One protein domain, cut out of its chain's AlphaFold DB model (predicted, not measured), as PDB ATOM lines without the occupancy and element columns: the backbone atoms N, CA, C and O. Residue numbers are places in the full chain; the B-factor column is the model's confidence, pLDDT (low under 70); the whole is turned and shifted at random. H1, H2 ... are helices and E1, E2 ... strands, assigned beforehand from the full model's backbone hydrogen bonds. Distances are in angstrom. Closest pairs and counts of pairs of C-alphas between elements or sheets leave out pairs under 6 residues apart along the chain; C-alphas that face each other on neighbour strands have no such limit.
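What this domain is: This is residues 8 to 102 of the 104 residues of an uncharacterized protein of Thorarchaeota archaeon (strain OWC) (UniProt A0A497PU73). With little regular structure, the domain is a small three-stranded sheet, E3 E4 E5, with H1 over one face and the hairpin E1 and E2 beside its E3 edge, while the long unnamed stretch of residues 75 to 102 passes round the E5 edge and then folds back on itself, where residues 89 to 90 pair with residues 96 to 97. The printed part has 95 residues, 34 in named elements, class mixed, order E1 E2 H1 E3 E4 H2 E5; the sheet E3 E4 E5 is antiparallel. It is compact, radius of gyration of the C-alphas 13.6 A, spanning 44 by 26 by 22 A.

Where its parts are: E1, residues 8 to 10, begins at C-alpha 8 (289.932, 109.943, 251.490). E2 is 18 to 21, H1 25 to 33, 12.4 A long, E3 37 to 42, 15.0 A, E4 51 to 55, 13.3 A, H2 63 to 66. E5, 72 to 74, ends at C-alpha 74 (284.451, 130.118, 255.203).

How they stand to each other: In the antiparallel hairpin E1 and E2, N 8 and O 20 are 2.8 A apart. H1 is on the sheet, height 9.5 A, along E3 at 16 degrees on the local plane; its closest C-alphas are Ile 28 and Thr 38, 7.1 A. In hairpin E3 and E4, N 42 and O 51 are 2.9 A apart; between E4 and E5, N 54 and O 73, 3.0 A. Every O i to N i+4 pair in H1 is within hydrogen-bond range; H2 is too short for one.

The domain as a whole: The farthest C-alphas, Asp 62 and Asp 93, are 44.6 A apart. The printed part has no cut; no link is long. Residues 56 to 70 have pLDDT under 70.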
ATOM      1  N   VAL A   8     290.613 110.629 252.592       92.50
ATOM      2  CA  VAL A   8     289.932 109.943 251.490       92.50
ATOM      3  C   VAL A   8     290.084 110.730 250.204       92.50
ATOM      4  O   VAL A   8     289.969 111.953 250.198       92.50
ATOM      5  N   TRP A   9     290.306 110.011 249.107       94.19
ATOM      6  CA  TRP A   9     290.256 110.589 247.773       94.19
ATOM      7  C   TRP A   9     288.812 110.900 247.371       94.19
ATOM      8  O   TRP A   9     287.941 110.027 247.453       94.19
ATOM      9  N   MET A  10     288.570 112.129 246.928       93.38
ATOM     10  CA  MET A  10     287.313 112.579 246.340       93.38
ATOM     11  C   MET A  10     287.572 113.094 244.919       93.38
ATOM     12  O   MET A  10     287.980 114.250 244.759       93.38
ATOM     13  N   PRO A  11     287.368 112.259 243.880       92.75
ATOM     14  CA  PRO A  11     287.546 112.673 242.488       92.75
ATOM     15  C   PRO A  11     286.549 113.755 242.061       92.75
ATOM     16  O   PRO A  11     286.770 114.431 241.066       92.75
ATOM     17  N   GLU A  12     285.459 113.935 242.807       89.31
ATOM     18  CA  GLU A  12     284.406 114.893 242.489       89.31
ATOM     19  C   GLU A  12     284.807 116.352 242.826       89.31
ATOM     20  O   GLU A  12     284.138 117.291 242.400       89.31
ATOM     21  N   LEU A  13     285.907 116.567 243.564       86.50
ATOM     22  CA  LEU A  13     286.401 117.891 243.977       86.50
ATOM     23  C   LEU A  13     287.318 118.549 242.929       86.50
ATOM     24  O   LEU A  13     288.472 118.888 243.202       86.50
ATOM     25  N   GLY A  14     286.780 118.759 241.728       80.50
ATOM     26  CA  GLY A  14     287.454 119.443 240.620       80.50
ATOM     27  C   GLY A  14     288.242 118.512 239.683       80.50
ATOM     28  O   GLY A  14     288.263 117.299 239.885       80.50
ATOM     29  N   PRO A  15     288.919 119.059 238.653       81.75
ATOM     30  CA  PRO A  15     289.478 118.283 237.533       81.75
ATOM     31  C   PRO A  15     290.596 117.316 237.931       81.75
ATOM     32  O   PRO A  15     290.882 116.366 237.207       81.75
ATOM     33  N   HIS A  16     291.229 117.556 239.076       83.94
ATOM     34  CA  HIS A  16     292.287 116.702 239.589       83.94
ATOM     35  C   HIS A  16     291.854 115.869 240.787       83.94
ATOM     36  O   HIS A  16     292.668 115.072 241.211       83.94
ATOM     37  N   GLY A  17     290.628 116.017 241.312       88.25
ATOM     38  CA  GLY A  17     290.221 115.452 242.604       88.25
ATOM     39  C   GLY A  17     291.062 115.961 243.784       88.25
ATOM     40  O   GLY A  17     292.057 116.670 243.605       88.25
ATOM     41  N   ARG A  18     290.653 115.643 245.021       90.12
ATOM     42  CA  ARG A  18     291.388 116.048 246.239       90.12
ATOM     43  C   ARG A  18     291.314 115.001 247.344       90.12
ATOM     44  O   ARG A  18     290.313 114.299 247.482       90.12
ATOM     45  N   TYR A  19     292.363 114.939 248.160       91.00
ATOM     46  CA  TYR A  19     292.323 114.249 249.447       91.00
ATOM     47  C   TYR A  19     291.739 115.177 250.505       91.00
ATOM     48  O   TYR A  19     292.154 116.329 250.609       91.00
ATOM     49  N   ILE A  20     290.792 114.669 251.289       91.00
ATOM     50  CA  ILE A  20     290.210 115.389 252.424       91.00
ATOM     51  C   ILE A  20     290.117 114.482 253.644       91.00
ATOM     52  O   ILE A  20     290.128 113.257 253.505       91.00
ATOM     53  N   ASP A  21     289.931 115.067 254.822       90.56
ATOM     54  CA  ASP A  21     289.636 114.309 256.037       90.56
ATOM     55  C   ASP A  21     288.393 113.432 255.839       90.56
ATOM     56  O   ASP A  21     287.324 113.898 255.428       90.56
ATOM     57  N   LYS A  22     288.501 112.143 256.171       91.56
ATOM     58  CA  LYS A  22     287.422 111.160 255.987       91.56
ATOM     59  C   LYS A  22     286.107 111.586 256.637       91.56
ATOM     60  O   LYS A  22     285.037 111.325 256.085       91.56
ATOM     61  N   CYS A  23     286.172 112.241 257.795       91.31
ATOM     62  CA  CYS A  23     284.999 112.747 258.510       91.31
ATOM     63  C   CYS A  23     284.278 113.881 257.756       91.31
ATOM     64  O   CYS A  23     283.058 113.988 257.868       91.31
ATOM     65  N   MET A  24     284.987 114.656 256.931       92.56
ATOM     66  CA  MET A  24     284.417 115.769 256.165       92.56
ATOM     67  C   MET A  24     283.622 115.287 254.947       92.56
ATOM     68  O   MET A  24     282.711 115.974 254.485       92.56
ATOM     69  N   LYS A  25     283.885 114.067 254.456       93.25
ATOM     70  CA  LYS A  25     283.288 113.496 253.234       93.25
ATOM     71  C   LYS A  25     281.773 113.653 253.137       93.25
ATOM     72  O   LYS A  25     281.263 114.057 252.092       93.25
ATOM     73  N   LYS A  26     281.034 113.313 254.199       93.62
ATOM     74  CA  LYS A  26     279.562 113.379 254.182       93.62
ATOM     75  C   LYS A  26     279.076 114.823 254.030       93.62
ATOM     76  O   LYS A  26     278.152 115.069 253.260       93.62
ATOM     77  N   ARG A  27     279.714 115.758 254.737       93.06
ATOM     78  CA  ARG A  27     279.354 117.178 254.730       93.06
ATOM     79  C   ARG A  27     279.682 117.830 253.388       93.06
ATOM     80  O   ARG A  27     278.822 118.488 252.815       93.06
ATOM     81  N   ILE A  28     280.860 117.543 252.835       94.12
ATOM     82  CA  ILE A  28     281.254 118.027 251.507       94.12
ATOM     83  C   ILE A  28     280.304 117.522 250.420       94.12
ATOM     84  O   ILE A  28     279.847 118.308 249.596       94.12
ATOM     85  N   ARG A  29     279.906 116.245 250.452       93.94
ATOM     86  CA  ARG A  29     278.913 115.722 249.498       93.94
ATOM     87  C   ARG A  29     277.566 116.436 249.582       93.94
ATOM     88  O   ARG A  29     276.967 116.686 248.543       93.94
ATOM     89  N   ALA A  30     277.101 116.771 250.784       91.69
ATOM     90  CA  ALA A  30     275.852 117.510 250.953       91.69
ATOM     91  C   ALA A  30     275.934 118.923 250.345       91.69
ATOM     92  O   ALA A  30     275.006 119.342 249.661       91.69
ATOM     93  N   LEU A  31     277.063 119.621 250.522       89.19
ATOM     94  CA  LEU A  31     277.299 120.933 249.905       89.19
ATOM     95  C   LEU A  31     277.332 120.849 248.372       89.19
ATOM     96  O   LEU A  31     276.688 121.637 247.686       89.19
ATOM     97  N   MET A  32     278.001 119.836 247.825       87.88
ATOM     98  CA  MET A  32     278.037 119.622 246.378       87.88
ATOM     99  C   MET A  32     276.646 119.354 245.791       87.88
ATOM    100  O   MET A  32     276.327 119.852 244.714       87.88
ATOM    101  N   GLN A  33     275.792 118.607 246.500       88.94
ATOM    102  CA  GLN A  33     274.419 118.321 246.061       88.94
ATOM    103  C   GLN A  33     273.543 119.576 245.952       88.94
ATOM    104  O   GLN A  33     272.620 119.593 245.141       88.94
ATOM    105  N   ILE A  34     273.840 120.622 246.727       86.19
ATOM    106  CA  ILE A  34     273.154 121.920 246.641       86.19
ATOM    107  C   ILE A  34     273.881 122.921 245.726       86.19
ATOM    108  O   ILE A  34     273.503 124.089 245.671       86.19
ATOM    109  N   GLY A  35     274.898 122.471 244.985       83.88
ATOM    110  CA  GLY A  35     275.621 123.278 244.001       83.88
ATOM    111  C   GLY A  35     276.726 124.166 244.575       83.88
ATOM    112  O   GLY A  35     277.170 125.078 243.881       83.88
ATOM    113  N   ILE A  36     277.169 123.918 245.811       85.12
ATOM    114  CA  ILE A  36     278.267 124.659 246.439       85.12
ATOM    115  C   ILE A  36     279.604 124.004 246.087       85.12
ATOM    116  O   ILE A  36     279.853 122.836 246.399       85.12
ATOM    117  N   GLU A  37     280.486 124.778 245.458       87.38
ATOM    118  CA  GLU A  37     281.848 124.355 245.156       87.38
ATOM    119  C   GLU A  37     282.739 124.500 246.397       87.38
ATOM    120  O   GLU A  37     282.901 125.586 246.953       87.38
ATOM    121  N   THR A  38     283.351 123.394 246.826       89.88
ATOM    122  CA  THR A  38     284.312 123.388 247.937       89.88
ATOM    123  C   THR A  38     285.744 123.513 247.412       89.88
ATOM    124  O   THR A  38     286.212 122.683 246.627       89.88
ATOM    125  N   LEU A  39     286.485 124.510 247.898       89.06
ATOM    126  CA  LEU A  39     287.893 124.753 247.567       89.06
ATOM    127  C   LEU A  39     288.860 124.084 248.559       89.06
ATOM    128  O   LEU A  39     289.936 123.621 248.177       89.06
ATOM    129  N   GLY A  40     288.455 123.947 249.815       88.19
ATOM    130  CA  GLY A  40     289.218 123.248 250.845       88.19
ATOM    131  C   GLY A  40     288.356 122.973 252.067       88.19
ATOM    132  O   GLY A  40     287.342 123.629 252.279       88.19
ATOM    133  N   CYS A  41     288.734 121.991 252.871       90.56
ATOM    134  CA  CYS A  41     288.079 121.721 254.145       90.56
ATOM    135  C   CYS A  41     289.033 121.089 255.163       90.56
ATOM    136  O   CYS A  41     290.026 120.465 254.788       90.56
ATOM    137  N   CYS A  42     288.744 121.268 256.447       87.94
ATOM    138  CA  CYS A  42     289.496 120.675 257.549       87.94
ATOM    139  C   CYS A  42     288.546 120.368 258.708       87.94
ATOM    140  O   CYS A  42     287.756 121.236 259.078       87.94
ATOM    141  N   CYS A  43     288.645 119.175 259.311       88.75
ATOM    142  CA  CYS A  43     287.887 118.845 260.531       88.75
ATOM    143  C   CYS A  43     288.419 119.590 261.772       88.75
ATOM    144  O   CYS A  43     287.821 119.513 262.842       88.75
ATOM    145  N   GLY A  44     289.594 120.226 261.661       84.12
ATOM    146  CA  GLY A  44     290.306 120.888 262.756       84.12
ATOM    147  C   GLY A  44     290.918 119.930 263.786       84.12
ATOM    148  O   GLY A  44     291.616 120.349 264.707       84.12
ATOM    149  N   HIS A  45     290.684 118.626 263.622       85.50
ATOM    150  CA  HIS A  45     291.275 117.530 264.388       85.50
ATOM    151  C   HIS A  45     291.179 117.684 265.915       85.50
ATOM    152  O   HIS A  45     292.042 117.196 266.642       85.50
ATOM    153  N   GLY A  46     290.123 118.355 266.392       84.25
ATOM    154  CA  GLY A  46     289.879 118.626 267.811       84.25
ATOM    155  C   GLY A  46     290.697 119.777 268.406       84.25
ATOM    156  O   GLY A  46     290.475 120.109 269.565       84.25
ATOM    157  N   LYS A  47     291.608 120.387 267.635       87.50
ATOM    158  CA  LYS A  47     292.450 121.521 268.057       87.50
ATOM    159  C   LYS A  47     291.995 122.850 267.453       87.50
ATOM    160  O   LYS A  47     292.030 123.871 268.128       87.50
ATOM    161  N   TYR A  48     291.566 122.831 266.194       88.94
ATOM    162  CA  TYR A  48     291.126 124.006 265.444       88.94
ATOM    163  C   TYR A  48     289.633 123.928 265.100       88.94
ATOM    164  O   TYR A  48     289.067 122.830 265.112       88.94
ATOM    165  N   PRO A  49     288.986 125.058 264.764       88.00
ATOM    166  CA  PRO A  49     287.620 125.049 264.258       88.00
ATOM    167  C   PRO A  49     287.489 124.224 262.975       88.00
ATOM    168  O   PRO A  49     288.357 124.254 262.094       88.00
ATOM    169  N   GLU A  50     286.374 123.506 262.842       90.06
ATOM    170  CA  GLU A  50     286.017 122.903 261.560       90.06
ATOM    171  C   GLU A  50     285.844 124.011 260.518       90.06
ATOM    172  O   GLU A  50     285.163 125.004 260.758       90.06
ATOM    173  N   THR A  51     286.460 123.832 259.354       89.94
ATOM    174  CA  THR A  51     286.521 124.864 258.322       89.94
ATOM    175  C   THR A  51     286.132 124.293 256.971       89.94
ATOM    176  O   THR A  51     286.639 123.238 256.573       89.94
ATOM    177  N   ILE A  52     285.283 125.000 256.225       92.50
ATOM    178  CA  ILE A  52     285.000 124.686 254.821       92.50
ATOM    179  C   ILE A  52     285.138 125.962 254.006       92.50
ATOM    180  O   ILE A  52     284.372 126.901 254.174       92.50
ATOM    181  N   ILE A  53     286.107 125.978 253.103       90.19
ATOM    182  CA  ILE A  53     286.323 127.068 252.165       90.19
ATOM    183  C   ILE A  53     285.494 126.780 250.924       90.19
ATOM    184  O   ILE A  53     285.702 125.761 250.257       90.19
ATOM    185  N   VAL A  54     284.576 127.682 250.613       89.69
ATOM    186  CA  VAL A  54     283.699 127.575 249.449       89.69
ATOM    187  C   VAL A  54     283.983 128.696 248.465       89.69
ATOM    188  O   VAL A  54     284.435 129.778 248.844       89.69
ATOM    189  N   ASN A  55     283.729 128.418 247.192       84.94
ATOM    190  CA  ASN A  55     283.704 129.452 246.178       84.94
ATOM    191  C   ASN A  55     282.303 130.077 246.137       84.94
ATOM    192  O   ASN A  55     281.311 129.374 245.936       84.94
ATOM    193  N   GLY A  56     282.228 131.389 246.349       68.44
ATOM    194  CA  GLY A  56     281.000 132.173 246.313       68.44
ATOM    195  C   GLY A  56     280.474 132.456 244.913       68.44
ATOM    196  O   GLY A  56     279.460 133.145 244.792       68.44
ATOM    197  N   THR A  57     281.114 131.932 243.861       64.75
ATOM    198  CA  THR A  57     280.598 132.064 242.503       64.75
ATOM    199  C   THR A  57     279.197 131.460 242.437       64.75
ATOM    200  O   THR A  57     278.993 130.245 242.499       64.75
ATOM    201  N   LEU A  58     278.198 132.320 242.275       57.16
ATOM    202  CA  LEU A  58     276.846 131.896 241.953       57.16
ATOM    203  C   LEU A  58     276.893 131.252 240.563       57.16
ATOM    204  O   LEU A  58     276.902 131.930 239.539       57.16
ATOM    205  N   SER A  59     276.919 129.921 240.530       52.41
ATOM    206  CA  SER A  59     277.080 129.089 239.327       52.41
ATOM    207  C   SER A  59     276.025 129.320 238.230       52.41
ATOM    208  O   SER A  59     276.163 128.799 237.126       52.41
ATOM    209  N   LYS A  60     274.996 130.132 238.510       53.56
ATOM    210  CA  LYS A  60     273.917 130.531 237.593       53.56
ATOM    211  C   LYS A  60     274.040 131.952 237.026       53.56
ATOM    212  O   LYS A  60     273.143 132.371 236.300       53.56
ATOM    213  N   LEU A  61     275.083 132.706 237.367       53.16
ATOM    214  CA  LEU A  61     275.292 134.058 236.846       53.16
ATOM    215  C   LEU A  61     276.160 134.056 235.586       53.16
ATOM    216  O   LEU A  61     276.993 133.175 235.391       53.16
ATOM    217  N   ASP A  62     275.918 135.044 234.726       60.53
ATOM    218  CA  ASP A  62     276.691 135.302 233.509       60.53
ATOM    219  C   ASP A  62     278.194 135.409 233.828       60.53
ATOM    220  O   ASP A  62     278.574 135.960 234.866       60.53
ATOM    221  N   ASP A  63     279.055 134.900 232.944       61.44
ATOM    222  CA  ASP A  63     280.511 134.871 233.146       61.44
ATOM    223  C   ASP A  63     281.123 136.269 233.365       61.44
ATOM    224  O   ASP A  63     282.141 136.392 234.046       61.44
ATOM    225  N   ARG A  64     280.482 137.341 232.875       57.31
ATOM    226  CA  ARG A  64     280.891 138.735 233.136       57.31
ATOM    227  C   ARG A  64     280.576 139.198 234.557       57.31
ATOM    228  O   ARG A  64     281.205 140.130 235.048       57.31
ATOM    229  N   VAL A  65     279.590 138.579 235.205       53.69
ATOM    230  CA  VAL A  65     279.224 138.858 236.600       53.69
ATOM    231  C   VAL A  65     279.991 137.948 237.556       53.69
ATOM    232  O   VAL A  65     280.314 138.379 238.659       53.69
ATOM    233  N   LYS A  66     280.374 136.737 237.126       54.25
ATOM    234  CA  LYS A  66     281.252 135.851 237.911       54.25
ATOM    235  C   LYS A  66     282.560 136.539 238.301       54.25
ATOM    236  O   LYS A  66     282.917 136.525 239.471       54.25
ATOM    237  N   SER A  67     283.204 137.255 237.374       51.19
ATOM    238  CA  SER A  67     284.451 137.984 237.672       51.19
ATOM    239  C   SER A  67     284.289 139.153 238.652       51.19
ATOM    240  O   SER A  67     285.289 139.711 239.094       51.19
ATOM    241  N   LEU A  68     283.054 139.568 238.954       50.75
ATOM    242  CA  LEU A  68     282.755 140.644 239.904       50.75
ATOM    243  C   LEU A  68     282.422 140.115 241.310       50.75
ATOM    244  O   LEU A  68     282.416 140.903 242.250       50.75
ATOM    245  N   ILE A  69     282.128 138.814 241.458       55.09
ATOM    246  CA  ILE A  69     281.636 138.189 242.701       55.09
ATOM    247  C   ILE A  69     282.352 136.845 242.948       55.09
ATOM    248  O   ILE A  69     281.749 135.862 243.377       55.09
ATOM    249  N   ASP A  70     283.650 136.778 242.657       64.06
ATOM    250  CA  ASP A  70     284.491 135.660 243.093       64.06
ATOM    251  C   ASP A  70     284.983 135.942 244.516       64.06
ATOM    252  O   ASP A  70     286.104 136.391 244.753       64.06
ATOM    253  N   CYS A  71     284.094 135.703 245.477       71.69
ATOM    254  CA  CYS A  71     284.403 135.797 246.896       71.69
ATOM    255  C   CYS A  71     284.665 134.389 247.427       71.69
ATOM    256  O   CYS A  71     283.803 133.516 247.325       71.69
ATOM    257  N   ILE A  72     285.821 134.160 248.039       83.38
ATOM    258  CA  ILE A  72     286.084 132.918 248.764       83.38
ATOM    259  C   ILE A  72     285.798 133.180 250.231       83.38
ATOM    260  O   ILE A  72     286.319 134.136 250.798       83.38
ATOM    261  N   PHE A  73     284.986 132.335 250.854       87.06
ATOM    262  CA  PHE A  73     284.641 132.492 252.262       87.06
ATOM    263  C   PHE A  73     284.588 131.157 252.991       87.06
ATOM    264  O   PHE A  73     284.497 130.080 252.395       87.06
ATOM    265  N   GLU A  74     284.670 131.240 254.311       87.88
ATOM    266  CA  GLU A  74     284.451 130.118 255.203       87.88
ATOM    267  C   GLU A  74     282.946 129.918 255.423       87.88
ATOM    268  O   GLU A  74     282.238 130.832 255.830       87.88
ATOM    269  N   TRP A  75     282.438 128.723 255.128       86.19
ATOM    270  CA  TRP A  75     281.007 128.422 255.088       86.19
ATOM    271  C   TRP A  75     280.272 128.646 256.416       86.19
ATOM    272  O   TRP A  75     279.110 129.043 256.406       86.19
ATOM    273  N   ASN A  76     280.904 128.352 257.555       84.38
ATOM    274  CA  ASN A  76     280.244 128.420 258.859       84.38
ATOM    275  C   ASN A  76     280.131 129.853 259.398       84.38
ATOM    276  O   ASN A  76     279.167 130.170 260.088       84.38
ATOM    277  N   THR A  77     281.103 130.704 259.083       84.06
ATOM    278  CA  THR A  77     281.255 132.067 259.621       84.06
ATOM    279  C   THR A  77     280.973 133.154 258.588       84.06
ATOM    280  O   THR A  77     280.818 134.317 258.950       84.06
ATOM    281  N   LEU A  78     280.918 132.797 257.300       83.88
ATOM    282  CA  LEU A  78     280.873 133.714 256.155       83.88
ATOM    283  C   LEU A  78     282.068 134.679 256.093       83.88
ATOM    284  O   LEU A  78     282.023 135.690 255.392       83.88
ATOM    285  N   LYS A  79     283.156 134.359 256.803       86.62
ATOM    286  CA  LYS A  79     284.382 135.150 256.806       86.62
ATOM    287  C   LYS A  79     285.078 135.036 255.458       86.62
ATOM    288  O   LYS A  79     285.364 133.930 254.999       86.62
ATOM    289  N   GLU A  80     285.380 136.173 254.846       87.81
ATOM    290  CA  GLU A  80     286.152 136.220 253.606       87.81
ATOM    291  C   GLU A  80     287.573 135.673 253.823       87.81
ATOM    292  O   GLU A  80     288.244 135.980 254.812       87.81
ATOM    293  N   ILE A  81     288.040 134.859 252.877       88.31
ATOM    294  CA  ILE A  81     289.393 134.316 252.821       88.31
ATOM    295  C   ILE A  81     290.133 135.041 251.686       88.31
ATOM    296  O   ILE A  81     289.835 134.797 250.517       88.31
ATOM    297  N   PRO A  82     291.140 135.888 251.983       87.44
ATOM    298  CA  PRO A  82     291.783 136.770 251.003       87.44
ATOM    299  C   PRO A  82     292.821 136.037 250.131       87.44
ATOM    300  O   PRO A  82     293.908 136.545 249.854       87.44
ATOM    301  N   ARG A  83     292.541 134.788 249.744       85.75
ATOM    302  CA  ARG A  83     293.409 133.963 248.896       85.75
ATOM    303  C   ARG A  83     292.632 132.850 248.212       85.75
ATOM    304  O   ARG A  83     291.631 132.371 248.722       85.75
ATOM    305  N   THR A  84     293.170 132.387 247.087       83.94
ATOM    306  CA  THR A  84     292.529 131.393 246.211       83.94
ATOM    307  C   THR A  84     293.170 130.006 246.254       83.94
ATOM    308  O   THR A  84     292.655 129.063 245.657       83.94
ATOM    309  N   ARG A  85     294.310 129.856 246.939       84.81
ATOM    310  CA  ARG A  85     295.083 128.607 246.996       84.81
ATOM    311  C   ARG A  85     295.930 128.513 248.262       84.81
ATOM    312  O   ARG A  85     296.121 129.500 248.970       84.81
ATOM    313  N   ASN A  86     296.504 127.327 248.488       88.31
ATOM    314  CA  ASN A  86     297.433 127.034 249.587       88.31
ATOM    315  C   ASN A  86     296.850 127.339 250.975       88.31
ATOM    316  O   ASN A  86     297.541 127.878 251.831       88.31
ATOM    317  N   PHE A  87     295.576 127.005 251.191       89.00
ATOM    318  CA  PHE A  87     294.804 127.375 252.381       89.00
ATOM    319  C   PHE A  87     295.369 126.855 253.709       89.00
ATOM    320  O   PHE A  87     295.160 127.460 254.757       89.00
ATOM    321  N   TYR A  88     296.113 125.759 253.688       89.50
ATOM    322  CA  TYR A  88     296.549 125.098 254.909       89.50
ATOM    323  C   TYR A  88     297.903 125.623 255.393       89.50
ATOM    324  O   TYR A  88     298.829 125.807 254.603       89.50
ATOM    325  N   LYS A  89     298.030 125.810 256.706       91.44
ATOM    326  CA  LYS A  89     299.302 125.892 257.433       91.44
ATOM    327  C   LYS A  89     299.419 124.686 258.354       91.44
ATOM    328  O   LYS A  89     298.403 124.168 258.799       91.44
ATOM    329  N   LYS A  90     300.645 124.239 258.608       91.06
ATOM    330  CA  LYS A  90     300.948 123.164 259.555       91.06
ATOM    331  C   LYS A  90     301.477 123.795 260.842       91.06
ATOM    332  O   LYS A  90     302.304 124.701 260.751       91.06
ATOM    333  N   ASP A  91     300.965 123.378 261.992       91.12
ATOM    334  CA  ASP A  91     301.471 123.806 263.300       91.12
ATOM    335  C   ASP A  91     302.656 122.940 263.780       91.12
ATOM    336  O   ASP A  91     303.091 122.017 263.082       91.12
ATOM    337  N   ASP A  92     303.165 123.242 264.978       93.12
ATOM    338  CA  ASP A  92     304.303 122.540 265.590       93.12
ATOM    339  C   ASP A  92     303.986 121.079 265.967       93.12
ATOM    340  O   ASP A  92     304.887 120.242 265.989       93.12
ATOM    341  N   ASP A  93     302.707 120.744 266.179       87.81
ATOM    342  CA  ASP A  93     302.229 119.374 266.430       87.81
ATOM    343  C   ASP A  93     301.976 118.595 265.125       87.81
ATOM    344  O   ASP A  93     301.645 117.409 265.118       87.81
ATOM    345  N   GLY A  94     302.131 119.266 263.985       86.50
ATOM    346  CA  GLY A  94     301.952 118.714 262.660       86.50
ATOM    347  C   GLY A  94     300.511 118.664 262.150       86.50
ATOM    348  O   GLY A  94     300.252 117.999 261.142       86.50
ATOM    349  N   ILE A  95     299.597 119.381 262.793       85.88
ATOM    350  CA  ILE A  95     298.189 119.509 262.425       85.88
ATOM    351  C   ILE A  95     298.036 120.616 261.378       85.88
ATOM    352  O   ILE A  95     298.538 121.731 261.530       85.88
ATOM    353  N   TYR A  96     297.322 120.303 260.293       86.88
ATOM    354  CA  TYR A  96     296.962 121.297 259.287       86.88
ATOM    355  C   TYR A  96     295.729 122.092 259.718       86.88
ATOM    356  O   TYR A  96     294.759 121.523 260.211       86.88
ATOM    357  N   TYR A  97     295.754 123.401 259.482       89.12
ATOM    358  CA  TYR A  97     294.660 124.315 259.799       89.12
ATOM    359  C   TYR A  97     294.618 125.507 258.838       89.12
ATOM    360  O   TYR A  97     295.562 125.749 258.081       89.12
ATOM    361  N   ILE A  98     293.519 126.263 258.867       87.94
ATOM    362  CA  ILE A  98     293.346 127.488 258.078       87.94
ATOM    363  C   ILE A  98     293.509 128.688 259.027       87.94
ATOM    364  O   ILE A  98     292.661 128.903 259.887       87.94
ATOM    365  N   PRO A  99     294.607 129.459 258.946       88.50
ATOM    366  CA  PRO A  99     294.943 130.482 259.937       88.50
ATOM    367  C   PRO A  99     293.928 131.616 260.041       88.50
ATOM    368  O   PRO A  99     293.760 132.182 261.116       88.50
ATOM    369  N   GLU A 100     293.232 131.940 258.955       87.12
ATOM    370  CA  GLU A 100     292.233 133.005 258.939       87.12
ATOM    371  C   GLU A 100     291.047 132.719 259.864       87.12
ATOM    372  O   GLU A 100     290.334 133.654 260.211       87.12
ATOM    373  N   VAL A 101     290.845 131.473 260.298       84.81
ATOM    374  CA  VAL A 101     289.693 131.079 261.123       84.81
ATOM    375  C   VAL A 101     290.040 130.826 262.592       84.81
ATOM    376  O   VAL A 101     289.156 130.502 263.371       84.81
ATOM    377  N   VAL A 102     291.318 130.928 262.976       84.00
ATOM    378  CA  VAL A 102     291.782 130.563 264.331       84.00
ATOM    379  C   VAL A 102     291.725 131.731 265.315       84.00
ATOM    380  O   VAL A 102     291.570 131.507 266.509       84.00
TER     381      VAL A 102